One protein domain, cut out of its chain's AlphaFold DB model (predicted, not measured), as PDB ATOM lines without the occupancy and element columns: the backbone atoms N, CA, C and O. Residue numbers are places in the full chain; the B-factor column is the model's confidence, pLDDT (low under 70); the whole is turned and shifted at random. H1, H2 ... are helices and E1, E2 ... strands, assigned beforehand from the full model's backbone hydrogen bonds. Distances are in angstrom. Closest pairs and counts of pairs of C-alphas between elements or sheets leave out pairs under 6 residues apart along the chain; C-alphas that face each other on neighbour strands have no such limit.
ATOM      1  N   VAL A   3      27.370 -26.808 -36.254       89.50
ATOM      2  CA  VAL A   3      27.810 -27.773 -35.238       89.50
ATOM      3  C   VAL A   3      27.041 -27.504 -33.952       89.50
ATOM      4  O   VAL A   3      26.988 -26.369 -33.483       89.50
ATOM      5  N   LYS A   4      26.414 -28.543 -33.399       92.25
ATOM      6  CA  LYS A   4      25.711 -28.482 -32.115       92.25
ATOM      7  C   LYS A   4      26.549 -29.199 -31.064       92.25
ATOM      8  O   LYS A   4      26.945 -30.338 -31.294       92.25
ATOM      9  N   VAL A   5      26.797 -28.541 -29.937       90.69
ATOM     10  CA  VAL A   5      27.574 -29.091 -28.822       90.69
ATOM     11  C   VAL A   5      26.738 -29.007 -27.558       90.69
ATOM     12  O   VAL A   5      26.302 -27.922 -27.180       90.69
ATOM     13  N   TYR A   6      26.525 -30.146 -26.912       93.94
ATOM     14  CA  TYR A   6      25.955 -30.193 -25.572       93.94
ATOM     15  C   TYR A   6      27.033 -29.809 -24.566       93.94
ATOM     16  O   TYR A   6      28.143 -30.338 -24.618       93.94
ATOM     17  N   ALA A   7      26.725 -28.856 -23.696       89.69
ATOM     18  CA  ALA A   7      27.663 -28.353 -22.710       89.69
ATOM     19  C   ALA A   7      26.950 -28.067 -21.392       89.69
ATOM     20  O   ALA A   7      25.849 -27.512 -21.374       89.69
ATOM     21  N   ASP A   8      27.639 -28.399 -20.309       90.62
ATOM     22  CA  ASP A   8      27.268 -28.026 -18.951       90.62
ATOM     23  C   ASP A   8      28.271 -26.990 -18.423       90.62
ATOM     24  O   ASP A   8      29.476 -27.073 -18.688       90.62
ATOM     25  N   VAL A   9      27.767 -26.009 -17.675       87.06
ATOM     26  CA  VAL A   9      28.551 -24.976 -16.989       87.06
ATOM     27  C   VAL A   9      29.408 -25.540 -15.855       87.06
ATOM     28  O   VAL A   9      30.494 -25.013 -15.611       87.06
ATOM     29  N   ALA A  10      28.964 -26.619 -15.202       87.75
ATOM     30  CA  ALA A  10      29.703 -27.295 -14.139       87.75
ATOM     31  C   ALA A  10      30.842 -28.177 -14.684       87.75
ATOM     32  O   ALA A  10      31.752 -28.553 -13.949       87.75
ATOM     33  N   CYS A  11      30.824 -28.499 -15.983       88.31
ATOM     34  CA  CYS A  11      31.777 -29.414 -16.597       88.31
ATOM     35  C   CYS A  11      33.068 -28.700 -17.044       88.31
ATOM     36  O   CYS A  11      33.061 -27.993 -18.063       88.31
ATOM     37  N   PRO A  12      34.226 -28.945 -16.400       89.69
ATOM     38  CA  PRO A  12      35.485 -28.331 -16.825       89.69
ATOM     39  C   PRO A  12      35.925 -28.802 -18.225       89.69
ATOM     40  O   PRO A  12      36.517 -28.038 -18.994       89.69
ATOM     41  N   TRP A  13      35.571 -30.032 -18.606       91.25
ATOM     42  CA  TRP A  13      35.874 -30.601 -19.921       91.25
ATOM     43  C   TRP A  13      35.077 -29.955 -21.052       91.25
ATOM     44  O   TRP A  13      35.625 -29.749 -22.132       91.25
ATOM     45  N   SER A  14      33.818 -29.570 -20.805       91.31
ATOM     46  CA  SER A  14      33.001 -28.845 -21.790       91.31
ATOM     47  C   SER A  14      33.658 -27.517 -22.170       91.31
ATOM     48  O   SER A  14      33.748 -27.174 -23.352       91.31
ATOM     49  N   ARG A  15      34.212 -26.805 -21.177       85.38
ATOM     50  CA  ARG A  15      35.006 -25.594 -21.413       85.38
ATOM     51  C   ARG A  15      36.260 -25.904 -22.230       85.38
ATOM     52  O   ARG A  15      36.504 -25.235 -23.230       85.38
ATOM     53  N   LEU A  16      37.038 -26.922 -21.857       89.12
ATOM     54  CA  LEU A  16      38.246 -27.293 -22.605       89.12
ATOM     55  C   LEU A  16      37.942 -27.693 -24.062       89.12
ATOM     56  O   LEU A  16      38.677 -27.310 -24.974       89.12
ATOM     57  N   GLY A  17      36.857 -28.432 -24.291       90.19
ATOM     58  CA  GLY A  17      36.405 -28.836 -25.621       90.19
ATOM     59  C   GLY A  17      36.050 -27.634 -26.492       90.19
ATOM     60  O   GLY A  17      36.532 -27.538 -27.621       90.19
ATOM     61  N   ALA A  18      35.310 -26.667 -25.940       85.62
ATOM     62  CA  ALA A  18      35.000 -25.414 -26.625       85.62
ATOM     63  C   ALA A  18      36.272 -24.651 -27.047       85.62
ATOM     64  O   ALA A  18      36.312 -24.093 -28.145       85.62
ATOM     65  N   HIS A  19      37.341 -24.703 -26.236       85.19
ATOM     66  CA  HIS A  19      38.650 -24.147 -26.615       85.19
ATOM     67  C   HIS A  19      39.192 -24.770 -27.881       85.19
ATOM     68  O   HIS A  19      39.568 -24.094 -28.837       85.19
ATOM     69  N   ARG A  20      39.322 -26.098 -27.813       88.69
ATOM     70  CA  ARG A  20      40.084 -26.887 -28.763       88.69
ATOM     71  C   ARG A  20      39.354 -26.864 -30.087       88.69
ATOM     72  O   ARG A  20      39.992 -26.726 -31.120       88.69
ATOM     73  N   PHE A  21      38.026 -26.874 -30.030       88.56
ATOM     74  CA  PHE A  21      37.179 -26.644 -31.182       88.56
ATOM     75  C   PHE A  21      37.409 -25.261 -31.800       88.56
ATOM     76  O   PHE A  21      37.664 -25.176 -32.998       88.56
ATOM     77  N   GLY A  22      37.388 -24.183 -31.007       82.25
ATOM     78  CA  GLY A  22      37.651 -22.831 -31.514       82.25
ATOM     79  C   GLY A  22      39.018 -22.709 -32.197       82.25
ATOM     80  O   GLY A  22      39.120 -22.143 -33.284       82.25
ATOM     81  N   ARG A  23      40.056 -23.314 -31.605       85.38
ATOM     82  CA  ARG A  23      41.396 -23.393 -32.203       85.38
ATOM     83  C   ARG A  23      41.410 -24.185 -33.508       85.38
ATOM     84  O   ARG A  23      41.908 -23.678 -34.505       85.38
ATOM     85  N   ALA A  24      40.815 -25.376 -33.516       86.56
ATOM     86  CA  ALA A  24      40.744 -26.221 -34.703       86.56
ATOM     87  C   ALA A  24      40.008 -25.522 -35.856       86.56
ATOM     88  O   ALA A  24      40.458 -25.578 -36.994       86.56
ATOM     89  N   VAL A  25      38.919 -24.798 -35.573       85.19
ATOM     90  CA  VAL A  25      38.213 -23.999 -36.590       85.19
ATOM     91  C   VAL A  25      39.105 -22.887 -37.152       85.19
ATOM     92  O   VAL A  25      39.059 -22.633 -38.355       85.19
ATOM     93  N   GLY A  26      39.926 -22.245 -36.314       81.62
ATOM     94  CA  GLY A  26      40.910 -21.257 -36.763       81.62
ATOM     95  C   GLY A  26      42.004 -21.853 -37.656       81.62
ATOM     96  O   GLY A  26      42.386 -21.234 -38.645       81.62
ATOM     97  N   GLU A  27      42.469 -23.062 -37.339       84.00
ATOM     98  CA  GLU A  27      43.533 -23.769 -38.070       84.00
ATOM     99  C   GLU A  27      43.038 -24.384 -39.396       84.00
ATOM    100  O   GLU A  27      43.765 -24.376 -40.385       84.00
ATOM    101  N   VAL A  28      41.782 -24.846 -39.461       75.38
ATOM    102  CA  VAL A  28      41.167 -25.453 -40.665       75.38
ATOM    103  C   VAL A  28      40.900 -24.428 -41.789       75.38
ATOM    104  O   VAL A  28      40.470 -24.808 -42.876       75.38
ATOM    105  N   GLY A  29      41.191 -23.138 -41.552       61.06
ATOM    106  CA  GLY A  29      41.530 -22.110 -42.548       61.06
ATOM    107  C   GLY A  29      41.082 -22.373 -43.991       61.06
ATOM    108  O   GLY A  29      41.879 -22.777 -44.827       61.06
ATOM    109  N   GLY A  30      39.803 -22.133 -44.295       60.84
ATOM    110  CA  GLY A  30      39.263 -22.387 -45.639       60.84
ATOM    111  C   GLY A  30      38.039 -21.558 -46.023       60.84
ATOM    112  O   GLY A  30      37.264 -21.984 -46.873       60.84
ATOM    113  N   GLY A  31      37.796 -20.422 -45.360       58.00
ATOM    114  CA  GLY A  31      36.679 -19.517 -45.687       58.00
ATOM    115  C   GLY A  31      35.272 -20.073 -45.420       58.00
ATOM    116  O   GLY A  31      34.281 -19.419 -45.736       58.00
ATOM    117  N   ARG A  32      35.149 -21.269 -44.829       68.69
ATOM    118  CA  ARG A  32      33.850 -21.865 -44.495       68.69
ATOM    119  C   ARG A  32      33.343 -21.299 -43.173       68.69
ATOM    120  O   ARG A  32      33.974 -21.481 -42.135       68.69
ATOM    121  N   GLU A  33      32.176 -20.664 -43.199       75.75
ATOM    122  CA  GLU A  33      31.500 -20.214 -41.981       75.75
ATOM    123  C   GLU A  33      31.032 -21.429 -41.158       75.75
ATOM    124  O   GLU A  33      30.275 -22.286 -41.643       75.75
ATOM    125  N   VAL A  34      31.491 -21.507 -39.907       83.75
ATOM    126  CA  VAL A  34      31.052 -22.495 -38.915       83.75
ATOM    127  C   VAL A  34      30.158 -21.796 -37.895       83.75
ATOM    128  O   VAL A  34      30.603 -20.927 -37.147       83.75
ATOM    129  N   GLU A  35      28.884 -22.186 -37.854       84.94
ATOM    130  CA  GLU A  35      27.969 -21.814 -36.776       84.94
ATOM    131  C   GLU A  35      28.107 -22.845 -35.653       84.94
ATOM    132  O   GLU A  35      27.740 -24.011 -35.830       84.94
ATOM    133  N   LEU A  36      28.610 -22.410 -34.497       84.69
ATOM    134  CA  LEU A  36      28.671 -23.228 -33.292       84.69
ATOM    135  C   LEU A  36      27.484 -22.897 -32.386       84.69
ATOM    136  O   LEU A  36      27.298 -21.756 -31.952       84.69
ATOM    137  N   VAL A  37      26.676 -23.915 -32.104       88.12
ATOM    138  CA  VAL A  37      25.477 -23.810 -31.276       88.12
ATOM    139  C   VAL A  37      25.665 -24.622 -30.008       88.12
ATOM    140  O   VAL A  37      25.791 -25.845 -30.062       88.12
ATOM    141  N   HIS A  38      25.636 -23.936 -28.868       87.69
ATOM    142  CA  HIS A  38      25.661 -24.590 -27.567       87.69
ATOM    143  C   HIS A  38      24.244 -24.973 -27.157       87.69
ATOM    144  O   HIS A  38      23.324 -24.143 -27.162       87.69
ATOM    145  N   LEU A  39      24.088 -26.249 -26.830       91.44
ATOM    146  CA  LEU A  39      22.888 -26.817 -26.252       91.44
ATOM    147  C   LEU A  39      23.141 -27.050 -24.761       91.44
ATOM    148  O   LEU A  39      24.191 -27.592 -24.410       91.44
ATOM    149  N   PRO A  40      22.213 -26.631 -23.892       92.44
ATOM    150  CA  PRO A  40      22.352 -26.867 -22.467       92.44
ATOM    151  C   PRO A  40      22.300 -28.368 -22.181       92.44
ATOM    152  O   PRO A  40      21.516 -29.105 -22.784       92.44
ATOM    153  N   TYR A  41      23.145 -28.795 -21.253       92.88
ATOM    154  CA  TYR A  41      23.143 -30.126 -20.669       92.88
ATOM    155  C   TYR A  41      23.316 -29.987 -19.160       92.88
ATOM    156  O   TYR A  41      24.026 -29.089 -18.712       92.88
ATOM    157  N   GLN A  42      22.663 -30.861 -18.403       92.56
ATOM    158  CA  GLN A  42      22.803 -30.946 -16.956       92.56
ATOM    159  C   GLN A  42      23.395 -32.319 -16.638       92.56
ATOM    160  O   GLN A  42      22.777 -33.343 -16.926       92.56
ATOM    161  N   LEU A  43      24.629 -32.328 -16.134       89.75
ATOM    162  CA  LEU A  43      25.384 -33.526 -15.779       89.75
ATOM    163  C   LEU A  43      24.733 -34.269 -14.622       89.75
ATOM    164  O   LEU A  43      24.655 -35.492 -14.665       89.75
ATOM    165  N   ASP A  44      24.284 -33.512 -13.626       88.31
ATOM    166  CA  ASP A  44      23.637 -34.023 -12.429       88.31
ATOM    167  C   ASP A  44      22.252 -33.366 -12.273       88.31
ATOM    168  O   ASP A  44      22.150 -32.204 -11.856       88.31
ATOM    169  N   PRO A  45      21.177 -34.057 -12.700       88.69
ATOM    170  CA  PRO A  45      19.796 -33.615 -12.513       88.69
ATOM    171  C   PRO A  45      19.402 -33.425 -11.046       88.69
ATOM    172  O   PRO A  45      18.582 -32.555 -10.759       88.69
ATOM    173  N   ASP A  46      20.013 -34.200 -10.149       88.25
ATOM    174  CA  ASP A  46      19.683 -34.273  -8.725       88.25
ATOM    175  C   ASP A  46      20.659 -33.449  -7.867       88.25
ATOM    176  O   ASP A  46      20.702 -33.580  -6.640       88.25
ATOM    177  N   ALA A  47      21.443 -32.576  -8.512       85.75
ATOM    178  CA  ALA A  47      22.395 -31.709  -7.840       85.75
ATOM    179  C   ALA A  47      21.697 -30.874  -6.748       85.75
ATOM    180  O   ALA A  47      20.650 -30.266  -7.004       85.75
ATOM    181  N   PRO A  48      22.275 -30.796  -5.535       86.81
ATOM    182  CA  PRO A  48      21.668 -30.064  -4.434       86.81
ATOM    183  C   PRO A  48      21.607 -28.563  -4.729       86.81
ATOM    184  O   PRO A  48      22.491 -27.999  -5.374       86.81
ATOM    185  N   GLU A  49      20.589 -27.896  -4.184       88.50
ATOM    186  CA  GLU A  49      20.420 -26.442  -4.311       88.50
ATOM    187  C   GLU A  49      21.566 -25.666  -3.641       88.50
ATOM    188  O   GLU A  49      21.961 -24.588  -4.089       88.50
ATOM    189  N   HIS A  50      22.136 -26.232  -2.574       88.62
ATOM    190  CA  HIS A  50      23.254 -25.633  -1.861       88.62
ATOM    191  C   HIS A  50      24.599 -26.132  -2.400       88.62
ATOM    192  O   HIS A  50      24.790 -27.341  -2.571       88.62
ATOM    193  N   PRO A  51      25.566 -25.224  -2.629       85.88
ATOM    194  CA  PRO A  51      26.880 -25.603  -3.120       85.88
ATOM    195  C   PRO A  51      27.603 -26.477  -2.092       85.88
ATOM    196  O   PRO A  51      27.593 -26.194  -0.894       85.88
ATOM    197  N   ARG A  52      28.281 -27.513  -2.584       88.94
ATOM    198  CA  ARG A  52      29.162 -28.377  -1.790       88.94
ATOM    199  C   ARG A  52      30.598 -28.301  -2.315       88.94
ATOM    200  O   ARG A  52      30.795 -27.954  -3.485       88.94
ATOM    201  N   PRO A  53      31.611 -28.617  -1.492       90.75
ATOM    202  CA  PRO A  53      32.996 -28.667  -1.945       90.75
ATOM    203  C   PRO A  53      33.171 -29.633  -3.124       90.75
ATOM    204  O   PRO A  53      32.789 -30.800  -3.059       90.75
ATOM    205  N   LEU A  54      33.786 -29.149  -4.209       87.69
ATOM    206  CA  LEU A  54      33.928 -29.904  -5.461       87.69
ATOM    207  C   LEU A  54      34.585 -31.275  -5.251       87.69
ATOM    208  O   LEU A  54      34.117 -32.269  -5.795       87.69
ATOM    209  N   MET A  55      35.658 -31.334  -4.457       92.44
ATOM    210  CA  MET A  55      36.399 -32.580  -4.238       92.44
ATOM    211  C   MET A  55      35.627 -33.600  -3.399       92.44
ATOM    212  O   MET A  55      35.866 -34.793  -3.547       92.44
ATOM    213  N   GLU A  56      34.704 -33.158  -2.543       93.12
ATOM    214  CA  GLU A  56      33.814 -34.059  -1.804       93.12
ATOM    215  C   GLU A  56      32.783 -34.663  -2.756       93.12
ATOM    216  O   GLU A  56      32.709 -35.883  -2.875       93.12
ATOM    217  N   ALA A  57      32.096 -33.822  -3.537       90.25
ATOM    218  CA  ALA A  57      31.138 -34.280  -4.541       90.25
ATOM    219  C   ALA A  57      31.787 -35.211  -5.585       90.25
ATOM    220  O   ALA A  57      31.241 -36.258  -5.924       90.25
ATOM    221  N   MET A  58      32.991 -34.886  -6.063       91.31
ATOM    222  CA  MET A  58      33.716 -35.748  -7.002       91.31
ATOM    223  C   MET A  58      34.150 -37.074  -6.368       91.31
ATOM    224  O   MET A  58      34.115 -38.100  -7.049       91.31
ATOM    225  N   ALA A  59      34.559 -37.074  -5.096       95.44
ATOM    226  CA  ALA A  59      34.917 -38.302  -4.393       95.44
ATOM    227  C   ALA A  59      33.691 -39.200  -4.156       95.44
ATOM    228  O   ALA A  59      33.813 -40.412  -4.311       95.44
ATOM    229  N   GLU A  60      32.522 -38.621  -3.854       93.00
ATOM    230  CA  GLU A  60      31.243 -39.343  -3.772       93.00
ATOM    231  C   GLU A  60      30.878 -39.992  -5.119       93.00
ATOM    232  O   GLU A  60      30.530 -41.170  -5.166       93.00
ATOM    233  N   MET A  61      31.003 -39.250  -6.227       89.00
ATOM    234  CA  MET A  61      30.604 -39.724  -7.561       89.00
ATOM    235  C   MET A  61      31.572 -40.740  -8.181       89.00
ATOM    236  O   MET A  61      31.151 -41.637  -8.912       89.00
ATOM    237  N   PHE A  62      32.880 -40.569  -7.969       91.81
ATOM    238  CA  PHE A  62      33.912 -41.272  -8.743       91.81
ATOM    239  C   PHE A  62      34.940 -42.027  -7.891       91.81
ATOM    240  O   PHE A  62      35.784 -42.727  -8.460       91.81
ATOM    241  N   GLY A  63      34.886 -41.891  -6.565       96.62
ATOM    242  CA  GLY A  63      35.929 -42.335  -5.642       96.62
ATOM    243  C   GLY A  63      37.079 -41.327  -5.528       96.62
ATOM    244  O   GLY A  63      37.408 -40.620  -6.484       96.62
ATOM    245  N   ARG A  64      37.711 -41.270  -4.346       94.62
ATOM    246  CA  ARG A  64      38.744 -40.274  -4.007       94.62
ATOM    247  C   ARG A  64      39.940 -40.293  -4.962       94.62
ATOM    248  O   ARG A  64      40.217 -39.273  -5.584       94.62
ATOM    249  N   ASP A  65      40.570 -41.449  -5.158       96.62
ATOM    250  CA  ASP A  65      41.772 -41.559  -5.999       96.62
ATOM    251  C   ASP A  65      41.515 -41.085  -7.435       96.62
ATOM    252  O   ASP A  65      42.313 -40.371  -8.045       96.62
ATOM    253  N   ARG A  66      40.349 -41.442  -7.986       95.06
ATOM    254  CA  ARG A  66      39.967 -41.046  -9.342       95.06
ATOM    255  C   ARG A  66      39.644 -39.556  -9.421       95.06
ATOM    256  O   ARG A  66      40.010 -38.916 -10.407       95.06
ATOM    257  N   ALA A  67      38.966 -39.009  -8.413       93.19
ATOM    258  CA  ALA A  67      38.683 -37.581  -8.322       93.19
ATOM    259  C   ALA A  67      39.978 -36.758  -8.310       93.19
ATOM    260  O   ALA A  67      40.093 -35.794  -9.071       93.19
ATOM    261  N   ASP A  68      40.974 -37.187  -7.533       93.44
ATOM    262  CA  ASP A  68      42.272 -36.519  -7.428       93.44
ATOM    263  C   ASP A  68      43.037 -36.559  -8.761       93.44
ATOM    264  O   ASP A  68      43.530 -35.525  -9.223       93.44
ATOM    265  N   LEU A  69      43.057 -37.707  -9.450       95.44
ATOM    266  CA  LEU A  69      43.660 -37.824 -10.786       95.44
ATOM    267  C   LEU A  69      42.974 -36.913 -11.815       95.44
ATOM    268  O   LEU A  69      43.649 -36.227 -12.591       95.44
ATOM    269  N   MET A  70      41.639 -36.872 -11.819       91.69
ATOM    270  CA  MET A  70      40.874 -36.010 -12.725       91.69
ATOM    271  C   MET A  70      41.129 -34.523 -12.448       91.69
ATOM    272  O   MET A  70      41.326 -33.748 -13.388       91.69
ATOM    273  N   ALA A  71      41.168 -34.124 -11.174       89.38
ATOM    274  CA  ALA A  71      41.459 -32.753 -10.765       89.38
ATOM    275  C   ALA A  71      42.899 -32.339 -11.119       89.38
ATOM    276  O   ALA A  71      43.127 -31.238 -11.639       89.38
ATOM    277  N   ALA A  72      43.869 -33.230 -10.898       91.69
ATOM    278  CA  ALA A  72      45.269 -33.001 -11.238       91.69
ATOM    279  C   ALA A  72      45.457 -32.819 -12.751       91.69
ATOM    280  O   ALA A  72      46.108 -31.858 -13.180       91.69
ATOM    281  N   GLU A  73      44.836 -33.679 -13.563       91.62
ATOM    282  CA  GLU A  73      44.893 -33.566 -15.021       91.62
ATOM    283  C   GLU A  73      44.223 -32.278 -15.509       91.62
ATOM    284  O   GLU A  73      44.800 -31.539 -16.311       91.62
ATOM    285  N   MET A  74      43.048 -31.937 -14.971       88.69
ATOM    286  CA  MET A  74      42.378 -30.683 -15.314       88.69
ATOM    287  C   MET A  74      43.220 -29.457 -14.960       88.69
ATOM    288  O   MET A  74      43.295 -28.515 -15.749       88.69
ATOM    289  N   THR A  75      43.906 -29.482 -13.819       87.94
ATOM    290  CA  THR A  75      44.814 -28.403 -13.418       87.94
ATOM    291  C   THR A  75      46.025 -28.334 -14.349       87.94
ATOM    292  O   THR A  75      46.417 -27.249 -14.787       87.94
ATOM    293  N   ARG A  76      46.604 -29.483 -14.717       88.44
ATOM    294  CA  ARG A  76      47.714 -29.561 -15.675       88.44
ATOM    295  C   ARG A  76      47.327 -28.963 -17.028       88.44
ATOM    296  O   ARG A  76      48.094 -28.175 -17.578       88.44
ATOM    297  N   LEU A  77      46.136 -29.289 -17.530       86.75
ATOM    298  CA  LEU A  77      45.599 -28.756 -18.783       86.75
ATOM    299  C   LEU A  77      45.242 -27.265 -18.677       86.75
ATOM    300  O   LEU A  77      45.494 -26.516 -19.619       86.75
ATOM    301  N   GLY A  78      44.710 -26.825 -17.533       77.00
ATOM    302  CA  GLY A  78      44.327 -25.434 -17.269       77.00
ATOM    303  C   GLY A  78      45.509 -24.467 -17.164       77.00
ATOM    304  O   GLY A  78      45.379 -23.303 -17.532       77.00
ATOM    305  N   ARG A  79      46.688 -24.945 -16.744       73.38
ATOM    306  CA  ARG A  79      47.922 -24.137 -16.705       73.38
ATOM    307  C   ARG A  79      48.482 -23.794 -18.096       73.38
ATOM    308  O   ARG A  79      49.294 -22.881 -18.213       73.38
ATOM    309  N   MET A  80      48.056 -24.470 -19.168       54.47
ATOM    310  CA  MET A  80      48.641 -24.324 -20.512       54.47
ATOM    311  C   MET A  80      48.114 -23.128 -21.350       54.47
ATOM    312  O   MET A  80      47.849 -23.295 -22.537       54.47
ATOM    313  N   ARG A  81      48.122 -21.904 -20.785       52.66
ATOM    314  CA  ARG A  81      47.968 -20.556 -21.419       52.66
ATOM    315  C   ARG A  81      46.637 -19.810 -21.223       52.66
ATOM    316  O   ARG A  81      45.558 -20.388 -21.173       52.66
ATOM    317  N   ALA A  82      46.797 -18.479 -21.176       41.22
ATOM    318  CA  ALA A  82      45.787 -17.425 -21.129       41.22
ATOM    319  C   ALA A  82      44.751 -17.547 -22.252       41.22
ATOM    320  O   ALA A  82      45.093 -17.741 -23.417       41.22
ATOM    321  N   TRP A  83      43.481 -17.406 -21.884       52.53
ATOM    322  CA  TRP A  83      42.361 -17.601 -22.790       52.53
ATOM    323  C   TRP A  83      41.778 -16.271 -23.256       52.53
ATOM    324  O   TRP A  83      41.167 -15.546 -22.473       52.53
ATOM    325  N   SER A  84      41.874 -15.988 -24.549       36.94
ATOM    326  CA  SER A  84      41.125 -14.916 -25.205       36.94
ATOM    327  C   SER A  84      40.108 -15.507 -26.187       36.94
ATOM    328  O   SER A  84      40.425 -16.339 -27.035       36.94
ATOM    329  N   PHE A  85      38.845 -15.081 -26.062       39.47
ATOM    330  CA  PHE A  85      37.762 -15.379 -27.006       39.47
ATOM    331  C   PHE A  85      37.987 -14.563 -28.292       39.47
ATOM    332  O   PHE A  85      37.426 -13.486 -28.469       39.47
ATOM    333  N   GLY A  86      38.872 -15.037 -29.168       39.09
ATOM    334  CA  GLY A  86      39.234 -14.346 -30.405       39.09
ATOM    335  C   GLY A  86      39.385 -15.309 -31.574       39.09
ATOM    336  O   GLY A  86      40.492 -15.687 -31.928       39.09
ATOM    337  N   SER A  87      38.274 -15.721 -32.176       39.31
ATOM    338  CA  SER A  87      38.243 -16.330 -33.512       39.31
ATOM    339  C   SER A  87      36.841 -16.173 -34.108       39.31
ATOM    340  O   SER A  87      35.879 -15.959 -33.370       39.31
ATOM    341  N   THR A  88      36.731 -16.239 -35.439       47.03
ATOM    342  CA  THR A  88      35.539 -16.025 -36.299       47.03
ATOM    343  C   THR A  88      34.388 -17.028 -36.061       47.03
ATOM    344  O   THR A  88      33.636 -17.374 -36.967       47.03
ATOM    345  N   VAL A  89      34.228 -17.532 -34.841       47.41
ATOM    346  CA  VAL A  89      33.133 -18.406 -34.433       47.41
ATOM    347  C   VAL A  89      31.933 -17.534 -34.077       47.41
ATOM    348  O   VAL A  89      31.963 -16.750 -33.126       47.41
ATOM    349  N   ARG A  90      30.843 -17.673 -34.837       46.84
ATOM    350  CA  ARG A  90      29.557 -17.086 -34.455       46.84
ATOM    351  C   ARG A  90      28.939 -17.962 -33.369       46.84
ATOM    352  O   ARG A  90      28.399 -19.028 -33.659       46.84
ATOM    353  N   TRP A  91      29.003 -17.486 -32.131       48.34
ATOM    354  CA  TRP A  91      28.384 -18.141 -30.984       48.34
ATOM    355  C   TRP A  91      26.893 -17.833 -30.944       48.34
ATOM    356  O   TRP A  91      26.483 -16.674 -30.854       48.34
ATOM    357  N   ARG A  92      26.072 -18.884 -30.993       46.91
ATOM    358  CA  ARG A  92      24.644 -18.784 -30.697       46.91
ATOM    359  C   ARG A  92      24.337 -19.640 -29.476       46.91
ATOM    360  O   ARG A  92      24.410 -20.865 -29.533       46.91
ATOM    361  N   LEU A  93      23.971 -18.975 -28.387       51.72
ATOM    362  CA  LEU A  93      23.336 -19.626 -27.249       51.72
ATOM    363  C   LEU A  93      21.877 -19.875 -27.622       51.72
ATOM    364  O   LEU A  93      21.153 -18.938 -27.967       51.72
ATOM    365  N   THR A  94      21.460 -21.137 -27.611       41.94
ATOM    366  CA  THR A  94      20.051 -21.496 -27.798       41.94
ATOM    367  C   THR A  94      19.357 -21.387 -26.441       41.94
ATOM    368  O   THR A  94      19.787 -22.078 -25.517       41.94
TER     369      THR A  94
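Overview. This is residues 3 to 94 of the 151 residues of the protein "DsbA family protein" of Gemmatimonadetes bacterium (UniProt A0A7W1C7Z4). A small sheet of three parallel strands, E1, E2 and E3, has one helix, H1, packed on it, and a second part, the helix pair H2 and H3 set at a steep angle, makes the other end of an elongated, loose shape. Two long links, residues 41 to 53 and 79 to 89, join the two ends, and residues 27 to 32 and 48 to 53 stick out. The printed part has 92 residues with three named helices and three named strands in the order E1, H1, E2, H2, H3, E3; the sheet's order is E1, E2, E3, and the class is mixed, helices and strands. The whole is loose, with a radius of gyration of the C-alphas of 15.9 A and spans of 47 by 29 by 17 A.

Along the chain. In the sheet, E1 is residues 3 to 7, starting at C-alpha 3 (27.810, -27.773, -35.238); E2 is residues 35 to 40, 16.2 A long; E3 is residues 90 to 93, ending at C-alpha 93 (23.336, -19.626, -27.249). H1, residues 12 to 27, is 23.2 A from first to last C-alpha. H2 is residues 54 to 62, and H3, residues 64 to 78, is 20.7 A long and begins at C-alpha 64 (38.744, -40.274, -4.007).

Arrangement. E1 and E2 are parallel neighbours at 28 degrees, with N 5 and O 37 2.9 A apart, within hydrogen-bond range. E2 and E3 are parallel at 20 degrees, with N 92 and O 36 3.3 A apart. E1 and E3 are edge strands. H1 is on the sheet, making two layers, a helix on one face of a sheet; the C-alphas of Ala 7 and Ser 14, the closest of E1 and H1, are 5.4 A apart. E1, H1, E2 and E2, H2, H3, E3 are strand-helix-strand units, two parallel neighbour strands with helix between, each with a right-handed crossover. H3 is close to but not clearly touching H1, at a shallow tilt of 31 degrees, the same way; the closest C-alphas, of Pro 12 and Met 74, are 7.4 A apart. H2 touches H3 through residues 64 to 68 of H3 alone, at a steep tilt of 56 degrees, opposite ways; the closest C-alphas, of Met 58 and Ala 67, are 5.5 A apart. H2 and H3 are not on the sheet. In H1, H2 and H3 every O i to N i+4 pair is within hydrogen-bond range.

Size, cuts and confidence. The C-alphas of Gly 30 and His 50, the two farthest apart, are 46.7 A apart. The printed part has no cut. The links E2 to H2 and H3 to E3 are long. The mean pLDDT of the printed part is 80.5; residues 29 to 32 and 80 to 94 are under 70, and E3 has a mean of 48.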